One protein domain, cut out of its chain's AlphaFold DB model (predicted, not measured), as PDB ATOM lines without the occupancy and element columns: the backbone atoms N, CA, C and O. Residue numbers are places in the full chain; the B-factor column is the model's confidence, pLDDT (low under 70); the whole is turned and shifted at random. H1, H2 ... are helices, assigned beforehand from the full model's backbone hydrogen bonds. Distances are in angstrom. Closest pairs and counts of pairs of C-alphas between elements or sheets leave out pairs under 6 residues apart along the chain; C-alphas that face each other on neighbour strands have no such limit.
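What this domain is: This is residues 331 to 426 of the 736 residues of the protein "Phage_Mu_F domain-containing protein" of Phycisphaerae bacterium (UniProt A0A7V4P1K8). What does the model look like? One long helix, H6, runs along the domain like a beam, and a cluster of short helices is gathered at one side of it round the tiny H4, which sits in the middle and touches H1, H3 and H6. H5 packs beside H3, H2 meets H3 at a corner, and residues 416 to 422, of which 416 to 421 belong to H6, stick out free of the rest. What is it made of, and how large is it? The printed part has 96 residues with six named helices, H1 to H6 in order along the chain, and no named strand, and its class is all helix. It is elongated, spanning 44 by 28 by 23 A, yet only just compact, close to loose, with a radius of gyration of the C-alphas of 14.7 A.

Where its parts are: Where is the longest helix? H6 is residues 394 to 421, 39.6 A from C-alpha 394 at (-18.738, 33.730, -20.175) to C-alpha 421 at (-1.696, 63.500, -39.959). Where are the others? H1 is residues 331 to 339, 12.5 A long, beginning at C-alpha 331 at (-12.398, 55.964, -26.257), and H2 is residues 343 to 350, 11.1 A long. H3 is residues 352 to 365, 19.9 A long. H4 is residues 373 to 376 and H5 is residues 386 to 391.

How they stand to each other: What touches H6? H4 touches residues 397 to 405 of H6 alone, closest at the C-alphas of Ala 374 and Val 404, 6.2 A apart. H1 touches residues 408 to 412 of H6 alone, closest at the C-alphas of Ala 331 and Leu 408, 5.5 A apart, and is only just about perpendicular to it at 72 degrees. What else touches H4? H1 touches it, with the closest C-alphas, Gln 334 and Phe 373, 6.0 A apart. H3 touches it with residues 354 to 358 alone, closest at the C-alphas of Val 358 and Asp 375, 7.2 A apart. How do H2 and H5 stand to H3? H5 touches H3 at a shallow tilt of 19 degrees, the same way, closest at the C-alphas of Arg 354 and Leu 386, 5.5 A apart. H2 and H3 touch only at the corner, closest at the C-alphas of Lys 347 and Tyr 355, 5.4 A apart. H5 and H6 are apart. How do the helix backbones look? In H1, H2, H3, H5 and H6 every O i to N i+4 pair is within hydrogen-bond range, while H4 is too short for such a pair.

The domain as a whole: How far does it reach, and is it cut? The two C-alphas farthest apart, those of His 364 and Gly 422, are 45.2 A apart, and the printed part has no cut. Are any links long? No link is long; those from H3 to H4 and from H4 to H5 are short, and the others are tight. Where is confidence low? The mean pLDDT of the printed part is 77.1, and 30 residues are under 70, among them residues 409 to 426.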
ATOM      1  N   ALA A 331     -13.808  56.045 -26.637       58.47
ATOM      2  CA  ALA A 331     -12.398  55.964 -26.257       58.47
ATOM      3  C   ALA A 331     -11.993  57.067 -25.255       58.47
ATOM      4  O   ALA A 331     -11.225  56.799 -24.327       58.47
ATOM      5  N   ALA A 332     -12.538  58.279 -25.391       58.75
ATOM      6  CA  ALA A 332     -12.369  59.353 -24.410       58.75
ATOM      7  C   ALA A 332     -13.078  59.027 -23.083       58.75
ATOM      8  O   ALA A 332     -12.571  59.334 -22.003       58.75
ATOM      9  N   TYR A 333     -14.228  58.356 -23.157       65.69
ATOM     10  CA  TYR A 333     -15.001  57.961 -21.983       65.69
ATOM     11  C   TYR A 333     -14.338  56.823 -21.191       65.69
ATOM     12  O   TYR A 333     -14.291  56.856 -19.961       65.69
ATOM     13  N   GLN A 334     -13.732  55.868 -21.900       72.00
ATOM     14  CA  GLN A 334     -12.885  54.821 -21.331       72.00
ATOM     15  C   GLN A 334     -11.712  55.413 -20.527       72.00
ATOM     16  O   GLN A 334     -11.405  54.929 -19.438       72.00
ATOM     17  N   ASP A 335     -11.073  56.484 -21.017       65.75
ATOM     18  CA  ASP A 335      -9.962  57.135 -20.306       65.75
ATOM     19  C   ASP A 335     -10.415  57.760 -18.977       65.75
ATOM     20  O   ASP A 335      -9.777  57.579 -17.937       65.75
ATOM     21  N   TRP A 336     -11.567  58.440 -18.984       76.62
ATOM     22  CA  TRP A 336     -12.185  58.960 -17.764       76.62
ATOM     23  C   TRP A 336     -12.549  57.837 -16.780       76.62
ATOM     24  O   TRP A 336     -12.221  57.942 -15.593       76.62
ATOM     25  N   TRP A 337     -13.153  56.746 -17.266       82.94
ATOM     26  CA  TRP A 337     -13.541  55.589 -16.451       82.94
ATOM     27  C   TRP A 337     -12.356  54.993 -15.685       82.94
ATOM     28  O   TRP A 337     -12.444  54.712 -14.483       82.94
ATOM     29  N   GLN A 338     -11.234  54.821 -16.384       79.44
ATOM     30  CA  GLN A 338     -10.028  54.215 -15.830       79.44
ATOM     31  C   GLN A 338      -9.280  55.161 -14.888       79.44
ATOM     32  O   GLN A 338      -8.794  54.723 -13.847       79.44
ATOM     33  N   ARG A 339      -9.172  56.448 -15.240       71.38
ATOM     34  CA  ARG A 339      -8.254  57.374 -14.556       71.38
ATOM     35  C   ARG A 339      -8.900  58.253 -13.498       71.38
ATOM     36  O   ARG A 339      -8.188  58.776 -12.646       71.38
ATOM     37  N   ARG A 340     -10.208  58.506 -13.587       68.12
ATOM     38  CA  ARG A 340     -10.871  59.554 -12.790       68.12
ATOM     39  C   ARG A 340     -12.155  59.102 -12.103       68.12
ATOM     40  O   ARG A 340     -12.522  59.712 -11.104       68.12
ATOM     41  N   ALA A 341     -12.833  58.072 -12.611       68.00
ATOM     42  CA  ALA A 341     -14.121  57.646 -12.073       68.00
ATOM     43  C   ALA A 341     -13.984  56.770 -10.811       68.00
ATOM     44  O   ALA A 341     -13.372  55.703 -10.827       68.00
ATOM     45  N   THR A 342     -14.627  57.203  -9.730       83.38
ATOM     46  CA  THR A 342     -14.932  56.439  -8.512       83.38
ATOM     47  C   THR A 342     -16.003  55.375  -8.769       83.38
ATOM     48  O   THR A 342     -16.790  55.482  -9.708       83.38
ATOM     49  N   ASP A 343     -16.107  54.374  -7.893       81.06
ATOM     50  CA  ASP A 343     -17.093  53.287  -8.023       81.06
ATOM     51  C   ASP A 343     -18.544  53.808  -8.080       81.06
ATOM     52  O   ASP A 343     -19.359  53.378  -8.895       81.06
ATOM     53  N   LYS A 344     -18.844  54.846  -7.289       73.19
ATOM     54  CA  LYS A 344     -20.143  55.534  -7.308       73.19
ATOM     55  C   LYS A 344     -20.419  56.223  -8.652       73.19
ATOM     56  O   LYS A 344     -21.537  56.130  -9.157       73.19
ATOM     57  N   GLN A 345     -19.420  56.898  -9.230       65.25
ATOM     58  CA  GLN A 345     -19.522  57.523 -10.557       65.25
ATOM     59  C   GLN A 345     -19.766  56.470 -11.642       65.25
ATOM     60  O   GLN A 345     -20.656  56.641 -12.473       65.25
ATOM     61  N   ARG A 346     -19.041  55.346 -11.584       81.69
ATOM     62  CA  ARG A 346     -19.197  54.221 -12.513       81.69
ATOM     63  C   ARG A 346     -20.610  53.641 -12.472       81.69
ATOM     64  O   ARG A 346     -21.260  53.564 -13.512       81.69
ATOM     65  N   LYS A 347     -21.127  53.338 -11.273       81.44
ATOM     66  CA  LYS A 347     -22.508  52.862 -11.060       81.44
ATOM     67  C   LYS A 347     -23.555  53.828 -11.607       81.44
ATOM     68  O   LYS A 347     -24.541  53.392 -12.192       81.44
ATOM     69  N   HIS A 348     -23.365  55.135 -11.425       66.12
ATOM     70  CA  HIS A 348     -24.328  56.132 -11.895       66.12
ATOM     71  C   HIS A 348     -24.402  56.192 -13.424       66.12
ATOM     72  O   HIS A 348     -25.491  56.214 -13.989       66.12
ATOM     73  N   VAL A 349     -23.243  56.159 -14.083       63.91
ATOM     74  CA  VAL A 349     -23.112  56.324 -15.534       63.91
ATOM     75  C   VAL A 349     -23.738  55.182 -16.332       63.91
ATOM     76  O   VAL A 349     -24.446  55.431 -17.304       63.91
ATOM     77  N   VAL A 350     -23.513  53.932 -15.928       75.31
ATOM     78  CA  VAL A 350     -24.078  52.761 -16.635       75.31
ATOM     79  C   VAL A 350     -25.441  52.343 -16.070       75.31
ATOM     80  O   VAL A 350     -26.169  51.549 -16.671       75.31
ATOM     81  N   GLY A 351     -25.822  52.917 -14.929       75.19
ATOM     82  CA  GLY A 351     -26.970  52.523 -14.123       75.19
ATOM     83  C   GLY A 351     -26.590  51.455 -13.097       75.19
ATOM     84  O   GLY A 351     -25.977  50.442 -13.434       75.19
ATOM     85  N   VAL A 352     -27.000  51.669 -11.841       85.88
ATOM     86  CA  VAL A 352     -26.608  50.847 -10.678       85.88
ATOM     87  C   VAL A 352     -26.882  49.365 -10.928       85.88
ATOM     88  O   VAL A 352     -26.001  48.534 -10.745       85.88
ATOM     89  N   GLN A 353     -28.067  49.041 -11.447       87.19
ATOM     90  CA  GLN A 353     -28.455  47.659 -11.728       87.19
ATOM     91  C   GLN A 353     -27.577  46.995 -12.798       87.19
ATOM     92  O   GLN A 353     -27.245  45.820 -12.654       87.19
ATOM     93  N   ARG A 354     -27.173  47.729 -13.848       88.69
ATOM     94  CA  ARG A 354     -26.258  47.202 -14.874       88.69
ATOM     95  C   ARG A 354     -24.874  46.973 -14.288       88.69
ATOM     96  O   ARG A 354     -24.296  45.916 -14.516       88.69
ATOM     97  N   TYR A 355     -24.373  47.938 -13.516       94.00
ATOM     98  CA  TYR A 355     -23.083  47.824 -12.842       94.00
ATOM     99  C   TYR A 355     -23.037  46.613 -11.922       94.00
ATOM    100  O   TYR A 355     -22.134  45.795 -12.042       94.00
ATOM    101  N   ASP A 356     -24.041  46.461 -11.062       96.19
ATOM    102  CA  ASP A 356     -24.109  45.345 -10.128       96.19
ATOM    103  C   ASP A 356     -24.284  44.006 -10.863       96.19
ATOM    104  O   ASP A 356     -23.750  42.994 -10.418       96.19
ATOM    105  N   ALA A 357     -24.992  43.974 -12.002       96.88
ATOM    106  CA  ALA A 357     -25.088  42.775 -12.837       96.88
ATOM    107  C   ALA A 357     -23.719  42.362 -13.399       96.88
ATOM    108  O   ALA A 357     -23.316  41.215 -13.214       96.88
ATOM    109  N   VAL A 358     -22.970  43.299 -13.992       96.56
ATOM    110  CA  VAL A 358     -21.606  43.037 -14.486       96.56
ATOM    111  C   VAL A 358     -20.659  42.693 -13.339       96.56
ATOM    112  O   VAL A 358     -19.875  41.762 -13.459       96.56
ATOM    113  N   GLN A 359     -20.744  43.389 -12.204       97.19
ATOM    114  CA  GLN A 359     -19.906  43.122 -11.036       97.19
ATOM    115  C   GLN A 359     -20.143  41.717 -10.480       97.19
ATOM    116  O   GLN A 359     -19.176  41.028 -10.179       97.19
ATOM    117  N   ARG A 360     -21.401  41.264 -10.379       97.31
ATOM    118  CA  ARG A 360     -21.721  39.887  -9.965       97.31
ATOM    119  C   ARG A 360     -21.207  38.858 -10.964       97.31
ATOM    120  O   ARG A 360     -20.590  37.881 -10.554       97.31
ATOM    121  N   PHE A 361     -21.429  39.097 -12.255       97.06
ATOM    122  CA  PHE A 361     -20.938  38.230 -13.323       97.06
ATOM    123  C   PHE A 361     -19.408  38.080 -13.271       97.06
ATOM    124  O   PHE A 361     -18.885  36.967 -13.272       97.06
ATOM    125  N   LEU A 362     -18.687  39.198 -13.143       95.31
ATOM    126  CA  LEU A 362     -17.231  39.200 -13.028       95.31
ATOM    127  C   LEU A 362     -16.759  38.608 -11.704       95.31
ATOM    128  O   LEU A 362     -15.809  37.851 -11.716       95.31
ATOM    129  N   ALA A 363     -17.414  38.866 -10.575       93.88
ATOM    130  CA  ALA A 363     -17.034  38.241  -9.309       93.88
ATOM    131  C   ALA A 363     -17.139  36.707  -9.365       93.88
ATOM    132  O   ALA A 363     -16.325  36.018  -8.757       93.88
ATOM    133  N   HIS A 364     -18.114  36.180 -10.116       95.06
ATOM    134  CA  HIS A 364     -18.303  34.744 -10.294       95.06
ATOM    135  C   HIS A 364     -17.264  34.115 -11.237       95.06
ATOM    136  O   HIS A 364     -16.712  33.066 -10.920       95.06
ATOM    137  N   HIS A 365     -16.974  34.751 -12.377       91.62
ATOM    138  CA  HIS A 365     -16.089  34.175 -13.401       91.62
ATOM    139  C   HIS A 365     -14.633  34.673 -13.349       91.62
ATOM    140  O   HIS A 365     -13.745  34.032 -13.899       91.62
ATOM    141  N   MET A 366     -14.384  35.833 -12.742       89.38
ATOM    142  CA  MET A 366     -13.119  36.585 -12.736       89.38
ATOM    143  C   MET A 366     -12.960  37.374 -11.416       89.38
ATOM    144  O   MET A 366     -12.984  38.611 -11.429       89.38
ATOM    145  N   PRO A 367     -12.788  36.701 -10.261       84.56
ATOM    146  CA  PRO A 367     -12.956  37.283  -8.919       84.56
ATOM    147  C   PRO A 367     -12.061  38.491  -8.588       84.56
ATOM    148  O   PRO A 367     -12.315  39.206  -7.621       84.56
ATOM    149  N   HIS A 368     -11.033  38.763  -9.393       83.31
ATOM    150  CA  HIS A 368     -10.125  39.899  -9.217       83.31
ATOM    151  C   HIS A 368     -10.350  41.050 -10.213       83.31
ATOM    152  O   HIS A 368      -9.692  42.086 -10.107       83.31
ATOM    153  N   ARG A 369     -11.271  40.911 -11.177       89.31
ATOM    154  CA  ARG A 369     -11.514  41.914 -12.221       89.31
ATOM    155  C   ARG A 369     -12.652  42.855 -11.827       89.31
ATOM    156  O   ARG A 369     -13.769  42.428 -11.555       89.31
ATOM    157  N   GLN A 370     -12.379  44.156 -11.853       92.56
ATOM    158  CA  GLN A 370     -13.404  45.190 -11.684       92.56
ATOM    159  C   GLN A 370     -14.137  45.462 -13.011       92.56
ATOM    160  O   GLN A 370     -13.510  45.333 -14.067       92.56
ATOM    161  N   PRO A 371     -15.418  45.885 -12.981       95.44
ATOM    162  CA  PRO A 371     -16.130  46.296 -14.185       95.44
ATOM    163  C   PRO A 371     -15.433  47.447 -14.918       95.44
ATOM    164  O   PRO A 371     -15.107  48.493 -14.343       95.44
ATOM    165  N   ASP A 372     -15.253  47.270 -16.216       93.31
ATOM    166  CA  ASP A 372     -14.720  48.263 -17.134       93.31
ATOM    167  C   ASP A 372     -15.822  48.802 -18.062       93.31
ATOM    168  O   ASP A 372     -16.795  48.101 -18.329       93.31
ATOM    169  N   PHE A 373     -15.699  50.031 -18.577       86.44
ATOM    170  CA  PHE A 373     -16.775  50.671 -19.353       86.44
ATOM    171  C   PHE A 373     -17.198  49.837 -20.572       86.44
ATOM    172  O   PHE A 373     -18.388  49.671 -20.829       86.44
ATOM    173  N   ALA A 374     -16.244  49.224 -21.268       89.31
ATOM    174  CA  ALA A 374     -16.540  48.340 -22.390       89.31
ATOM    175  C   ALA A 374     -17.258  47.021 -22.011       89.31
ATOM    176  O   ALA A 374     -17.777  46.340 -22.890       89.31
ATOM    177  N   ASP A 375     -17.387  46.674 -20.721       94.31
ATOM    178  CA  ASP A 375     -18.225  45.544 -20.283       94.31
ATOM    179  C   ASP A 375     -19.717  45.859 -20.396       94.31
ATOM    180  O   ASP A 375     -20.551  44.954 -20.367       94.31
ATOM    181  N   PHE A 376     -20.044  47.146 -20.519       90.75
ATOM    182  CA  PHE A 376     -21.402  47.651 -20.631       90.75
ATOM    183  C   PHE A 376     -21.802  47.956 -22.067       90.75
ATOM    184  O   PHE A 376     -22.949  48.340 -22.272       90.75
ATOM    185  N   LEU A 377     -20.897  47.813 -23.039       85.62
ATOM    186  CA  LEU A 377     -21.143  48.196 -24.424       85.62
ATOM    187  C   LEU A 377     -21.440  46.992 -25.321       85.62
ATOM    188  O   LEU A 377     -20.933  45.892 -25.101       85.62
ATOM    189  N   ASP A 378     -22.244  47.218 -26.351       82.50
ATOM    190  CA  ASP A 378     -22.394  46.324 -27.495       82.50
ATOM    191  C   ASP A 378     -21.364  46.637 -28.600       82.50
ATOM    192  O   ASP A 378     -20.617  47.617 -28.532       82.50
ATOM    193  N   ALA A 379     -21.358  45.829 -29.663       76.31
ATOM    194  CA  ALA A 379     -20.465  45.990 -30.817       76.31
ATOM    195  C   ALA A 379     -20.641  47.319 -31.586       76.31
ATOM    196  O   ALA A 379     -19.820  47.667 -32.436       76.31
ATOM    197  N   ASN A 380     -21.706  48.074 -31.306       68.94
ATOM    198  CA  ASN A 380     -21.976  49.388 -31.883       68.94
ATOM    199  C   ASN A 380     -21.572  50.535 -30.931       68.94
ATOM    200  O   ASN A 380     -21.660  51.709 -31.302       68.94
ATOM    201  N   GLY A 381     -21.101  50.213 -29.722       68.81
ATOM    202  CA  GLY A 381     -20.737  51.166 -28.676       68.81
ATOM    203  C   GLY A 381     -21.930  51.699 -27.875       68.81
ATOM    204  O   GLY A 381     -21.813  52.760 -27.263       68.81
ATOM    205  N   GLN A 382     -23.074  51.012 -27.895       74.06
ATOM    206  CA  GLN A 382     -24.270  51.349 -27.119       74.06
ATOM    207  C   GLN A 382     -24.305  50.588 -25.794       74.06
ATOM    208  O   GLN A 382     -23.792  49.478 -25.704       74.06
ATOM    209  N   LEU A 383     -24.937  51.159 -24.762       77.19
ATOM    210  CA  LEU A 383     -25.111  50.460 -23.488       77.19
ATOM    211  C   LEU A 383     -26.050  49.257 -23.638       77.19
ATOM    212  O   LEU A 383     -27.174  49.393 -24.117       77.19
ATOM    213  N   LEU A 384     -25.623  48.107 -23.132       82.75
ATOM    214  CA  LEU A 384     -26.396  46.874 -23.172       82.75
ATOM    215  C   LEU A 384     -27.653  46.950 -22.289       82.75
ATOM    216  O   LEU A 384     -27.627  47.538 -21.198       82.75
ATOM    217  N   PRO A 385     -28.763  46.311 -22.692       88.12
ATOM    218  CA  PRO A 385     -29.913  46.104 -21.823       88.12
ATOM    219  C   PRO A 385     -29.540  45.312 -20.562       88.12
ATOM    220  O   PRO A 385     -28.717  44.398 -20.607       88.12
ATOM    221  N   LEU A 386     -30.185  45.625 -19.430       91.69
ATOM    222  CA  LEU A 386     -29.954  44.910 -18.167       91.69
ATOM    223  C   LEU A 386     -30.220  43.403 -18.308       91.69
ATOM    224  O   LEU A 386     -29.438  42.601 -17.808       91.69
ATOM    225  N   SER A 387     -31.279  43.030 -19.028       95.00
ATOM    226  CA  SER A 387     -31.624  41.632 -19.297       95.00
ATOM    227  C   SER A 387     -30.492  40.892 -20.008       95.00
ATOM    228  O   SER A 387     -30.160  39.779 -19.621       95.00
ATOM    229  N   GLN A 388     -29.842  41.516 -20.992       95.12
ATOM    230  CA  GLN A 388     -28.713  40.905 -21.689       95.12
ATOM    231  C   GLN A 388     -27.509  40.715 -20.758       95.12
ATOM    232  O   GLN A 388     -26.882  39.665 -20.792       95.12
ATOM    233  N   LEU A 389     -27.215  41.689 -19.889       94.62
ATOM    234  CA  LEU A 389     -26.133  41.577 -18.901       94.62
ATOM    235  C   LEU A 389     -26.386  40.481 -17.854       94.62
ATOM    236  O   LEU A 389     -25.437  39.889 -17.357       94.62
ATOM    237  N   GLN A 390     -27.650  40.216 -17.512       96.62
ATOM    238  CA  GLN A 390     -28.026  39.197 -16.525       96.62
ATOM    239  C   GLN A 390     -27.979  37.763 -17.067       96.62
ATOM    240  O   GLN A 390     -27.720  36.850 -16.291       96.62
ATOM    241  N   HIS A 391     -28.233  37.564 -18.364       96.44
ATOM    242  CA  HIS A 391     -28.330  36.230 -18.982       96.44
ATOM    243  C   HIS A 391     -27.120  35.867 -19.848       96.44
ATOM    244  O   HIS A 391     -27.102  34.814 -20.482       96.44
ATOM    245  N   GLN A 392     -26.126  36.747 -19.915       95.75
ATOM    246  CA  GLN A 392     -24.939  36.519 -20.715       95.75
ATOM    247  C   GLN A 392     -24.069  35.405 -20.118       95.75
ATOM    248  O   GLN A 392     -23.813  35.385 -18.917       95.75
ATOM    249  N   THR A 393     -23.564  34.515 -20.973       96.00
ATOM    250  CA  THR A 393     -22.558  33.507 -20.599       96.00
ATOM    251  C   THR A 393     -21.131  34.063 -20.675       96.00
ATOM    252  O   THR A 393     -20.886  35.094 -21.309       96.00
ATOM    253  N   LEU A 394     -20.158  33.365 -20.077       92.06
ATOM    254  CA  LEU A 394     -18.738  33.730 -20.175       92.06
ATOM    255  C   LEU A 394     -18.258  33.857 -21.628       92.06
ATOM    256  O   LEU A 394     -17.629  34.856 -21.971       92.06
ATOM    257  N   ASP A 395     -18.619  32.916 -22.498       83.06
ATOM    258  CA  ASP A 395     -18.222  32.955 -23.910       83.06
ATOM    259  C   ASP A 395     -18.869  34.117 -24.667       83.06
ATOM    260  O   ASP A 395     -18.192  34.853 -25.384       83.06
ATOM    261  N   GLN A 396     -20.167  34.355 -24.449       89.94
ATOM    262  CA  GLN A 396     -20.865  35.503 -25.030       89.94
ATOM    263  C   GLN A 396     -20.261  36.830 -24.554       89.94
ATOM    264  O   GLN A 396     -20.192  37.792 -25.320       89.94
ATOM    265  N   TRP A 397     -19.844  36.904 -23.286       94.38
ATOM    266  CA  TRP A 397     -19.157  38.069 -22.735       94.38
ATOM    267  C   TRP A 397     -17.809  38.285 -23.404       94.38
ATOM    268  O   TRP A 397     -17.556  39.399 -23.860       94.38
ATOM    269  N   ARG A 398     -16.982  37.241 -23.520       85.06
ATOM    270  CA  ARG A 398     -15.645  37.341 -24.121       85.06
ATOM    271  C   ARG A 398     -15.717  37.727 -25.599       85.06
ATOM    272  O   ARG A 398     -15.045  38.674 -26.000       85.06
ATOM    273  N   ALA A 399     -16.580  37.067 -26.376       78.75
ATOM    274  CA  ALA A 399     -16.771  37.360 -27.797       78.75
ATOM    275  C   ALA A 399     -17.201  38.819 -28.022       78.75
ATOM    276  O   ALA A 399     -16.554  39.559 -28.760       78.75
ATOM    277  N   ARG A 400     -18.231  39.279 -27.297       91.00
ATOM    278  CA  ARG A 400     -18.679  40.675 -27.363       91.00
ATOM    279  C   ARG A 400     -17.590  41.643 -26.905       91.00
ATOM    280  O   ARG A 400     -17.362  42.665 -27.543       91.00
ATOM    281  N   ARG A 401     -16.948  41.369 -25.766       88.56
ATOM    282  CA  ARG A 401     -15.955  42.270 -25.169       88.56
ATOM    283  C   ARG A 401     -14.793  42.513 -26.124       88.56
ATOM    284  O   ARG A 401     -14.361  43.650 -26.270       88.56
ATOM    285  N   MET A 402     -14.363  41.471 -26.822       77.50
ATOM    286  CA  MET A 402     -13.374  41.575 -27.880       77.50
ATOM    287  C   MET A 402     -13.834  42.507 -29.009       77.50
ATOM    288  O   MET A 402     -13.091  43.417 -29.359       77.50
ATOM    289  N   GLU A 403     -15.052  42.359 -29.541       75.06
ATOM    290  CA  GLU A 403     -15.581  43.272 -30.572       75.06
ATOM    291  C   GLU A 403     -15.608  44.735 -30.104       75.06
ATOM    292  O   GLU A 403     -15.246  45.647 -30.853       75.06
ATOM    293  N   VAL A 404     -15.983  44.970 -28.844       76.88
ATOM    294  CA  VAL A 404     -15.970  46.306 -28.237       76.88
ATOM    295  C   VAL A 404     -14.545  46.840 -28.111       76.88
ATOM    296  O   VAL A 404     -14.292  47.995 -28.454       76.88
ATOM    297  N   ASP A 405     -13.597  46.030 -27.644       77.44
ATOM    298  CA  ASP A 405     -12.199  46.441 -27.508       77.44
ATOM    299  C   ASP A 405     -11.572  46.748 -28.876       77.44
ATOM    300  O   ASP A 405     -10.842  47.734 -29.007       77.44
ATOM    301  N   LEU A 406     -11.926  45.987 -29.917       68.94
ATOM    302  CA  LEU A 406     -11.567  46.284 -31.306       68.94
ATOM    303  C   LEU A 406     -12.138  47.627 -31.762       68.94
ATOM    304  O   LEU A 406     -11.406  48.442 -32.324       68.94
ATOM    305  N   LEU A 407     -13.418  47.894 -31.482       72.81
ATOM    306  CA  LEU A 407     -14.058  49.173 -31.790       72.81
ATOM    307  C   LEU A 407     -13.352  50.339 -31.078       72.81
ATOM    308  O   LEU A 407     -13.065  51.364 -31.704       72.81
ATOM    309  N   LEU A 408     -13.051  50.195 -29.786       70.69
ATOM    310  CA  LEU A 408     -12.363  51.216 -28.992       70.69
ATOM    311  C   LEU A 408     -10.927  51.450 -29.473       70.69
ATOM    312  O   LEU A 408     -10.494  52.601 -29.564       70.69
ATOM    313  N   ALA A 409     -10.195  50.386 -29.807       66.94
ATOM    314  CA  ALA A 409      -8.839  50.467 -30.341       66.94
ATOM    315  C   ALA A 409      -8.819  51.121 -31.729       66.94
ATOM    316  O   ALA A 409      -8.029  52.038 -31.957       66.94
ATOM    317  N   ALA A 410      -9.730  50.719 -32.619       63.31
ATOM    318  CA  ALA A 410      -9.911  51.314 -33.940       63.31
ATOM    319  C   ALA A 410     -10.197  52.815 -33.846       63.31
ATOM    320  O   ALA A 410      -9.559  53.614 -34.531       63.31
ATOM    321  N   ARG A 411     -11.107  53.216 -32.945       62.41
ATOM    322  CA  ARG A 411     -11.396  54.632 -32.691       62.41
ATOM    323  C   ARG A 411     -10.169  55.356 -32.159       62.41
ATOM    324  O   ARG A 411      -9.788  56.369 -32.736       62.41
ATOM    325  N   ARG A 412      -9.487  54.825 -31.140       62.91
ATOM    326  CA  ARG A 412      -8.268  55.437 -30.582       62.91
ATOM    327  C   ARG A 412      -7.173  55.623 -31.639       62.91
ATOM    328  O   ARG A 412      -6.571  56.693 -31.692       62.91
ATOM    329  N   ALA A 413      -6.943  54.626 -32.491       55.19
ATOM    330  CA  ALA A 413      -5.989  54.713 -33.594       55.19
ATOM    331  C   ALA A 413      -6.414  55.774 -34.621       55.19
ATOM    332  O   ALA A 413      -5.605  56.620 -34.994       55.19
ATOM    333  N   ALA A 414      -7.694  55.805 -35.007       53.06
ATOM    334  CA  ALA A 414      -8.232  56.839 -35.889       53.06
ATOM    335  C   ALA A 414      -8.071  58.248 -35.290       53.06
ATOM    336  O   ALA A 414      -7.728  59.182 -36.011       53.06
ATOM    337  N   TYR A 415      -8.241  58.404 -33.973       51.88
ATOM    338  CA  TYR A 415      -7.968  59.652 -33.258       51.88
ATOM    339  C   TYR A 415      -6.491  60.039 -33.301       51.88
ATOM    340  O   TYR A 415      -6.182  61.193 -33.582       51.88
ATOM    341  N   GLN A 416      -5.582  59.099 -33.040       50.38
ATOM    342  CA  GLN A 416      -4.140  59.353 -33.070       50.38
ATOM    343  C   GLN A 416      -3.655  59.726 -34.475       50.38
ATOM    344  O   GLN A 416      -2.873  60.662 -34.611       50.38
ATOM    345  N   VAL A 417      -4.157  59.048 -35.509       48.16
ATOM    346  CA  VAL A 417      -3.865  59.351 -36.918       48.16
ATOM    347  C   VAL A 417      -4.462  60.700 -37.323       48.16
ATOM    348  O   VAL A 417      -3.762  61.532 -37.885       48.16
ATOM    349  N   ALA A 418      -5.718  60.986 -36.971       48.16
ATOM    350  CA  ALA A 418      -6.322  62.294 -37.238       48.16
ATOM    351  C   ALA A 418      -5.597  63.434 -36.499       48.16
ATOM    352  O   ALA A 418      -5.495  64.546 -37.018       48.16
ATOM    353  N   ALA A 419      -5.083  63.165 -35.295       44.56
ATOM    354  CA  ALA A 419      -4.310  64.122 -34.517       44.56
ATOM    355  C   ALA A 419      -2.913  64.373 -35.110       44.56
ATOM    356  O   ALA A 419      -2.459  65.514 -35.071       44.56
ATOM    357  N   SER A 420      -2.251  63.346 -35.657       43.16
ATOM    358  CA  SER A 420      -0.882  63.440 -36.183       43.16
ATOM    359  C   SER A 420      -0.801  63.825 -37.663       43.16
ATOM    360  O   SER A 420       0.104  64.561 -38.041       43.16
ATOM    361  N   GLN A 421      -1.739  63.366 -38.495       46.34
ATOM    362  CA  GLN A 421      -1.696  63.500 -39.959       46.34
ATOM    363  C   GLN A 421      -2.780  64.430 -40.524       46.34
ATOM    364  O   GLN A 421      -2.774  64.744 -41.709       46.34
ATOM    365  N   GLY A 422      -3.726  64.887 -39.698       33.78
ATOM    366  CA  GLY A 422      -4.754  65.851 -40.095       33.78
ATOM    367  C   GLY A 422      -5.858  65.320 -41.024       33.78
ATOM    368  O   GLY A 422      -6.870  66.008 -41.151       33.78
ATOM    369  N   ILE A 423      -5.721  64.132 -41.639       44.78
ATOM    370  CA  ILE A 423      -6.689  63.527 -42.582       44.78
ATOM    371  C   ILE A 423      -6.586  61.984 -42.568       44.78
ATOM    372  O   ILE A 423      -5.493  61.442 -42.466       44.78
ATOM    373  N   MET A 424      -7.718  61.289 -42.751       36.22
ATOM    374  CA  MET A 424      -7.803  60.004 -43.472       36.22
ATOM    375  C   MET A 424      -9.047  60.046 -44.380       36.22
ATOM    376  O   MET A 424     -10.099  60.491 -43.905       36.22
ATOM    377  N   PRO A 425      -8.976  59.577 -45.641       38.78
ATOM    378  CA  PRO A 425     -10.163  59.284 -46.426       38.78
ATOM    379  C   PRO A 425     -10.943  58.149 -45.756       38.78
ATOM    380  O   PRO A 425     -10.377  57.171 -45.272       38.78
ATOM    381  N   ASN A 426     -12.252  58.340 -45.701       44.75
ATOM    382  CA  ASN A 426     -13.275  57.480 -45.121       44.75
ATOM    383  C   ASN A 426     -13.014  55.954 -45.233       44.75
ATOM    384  O   ASN A 426     -13.206  55.403 -46.315       44.75
TER     385      ASN A 426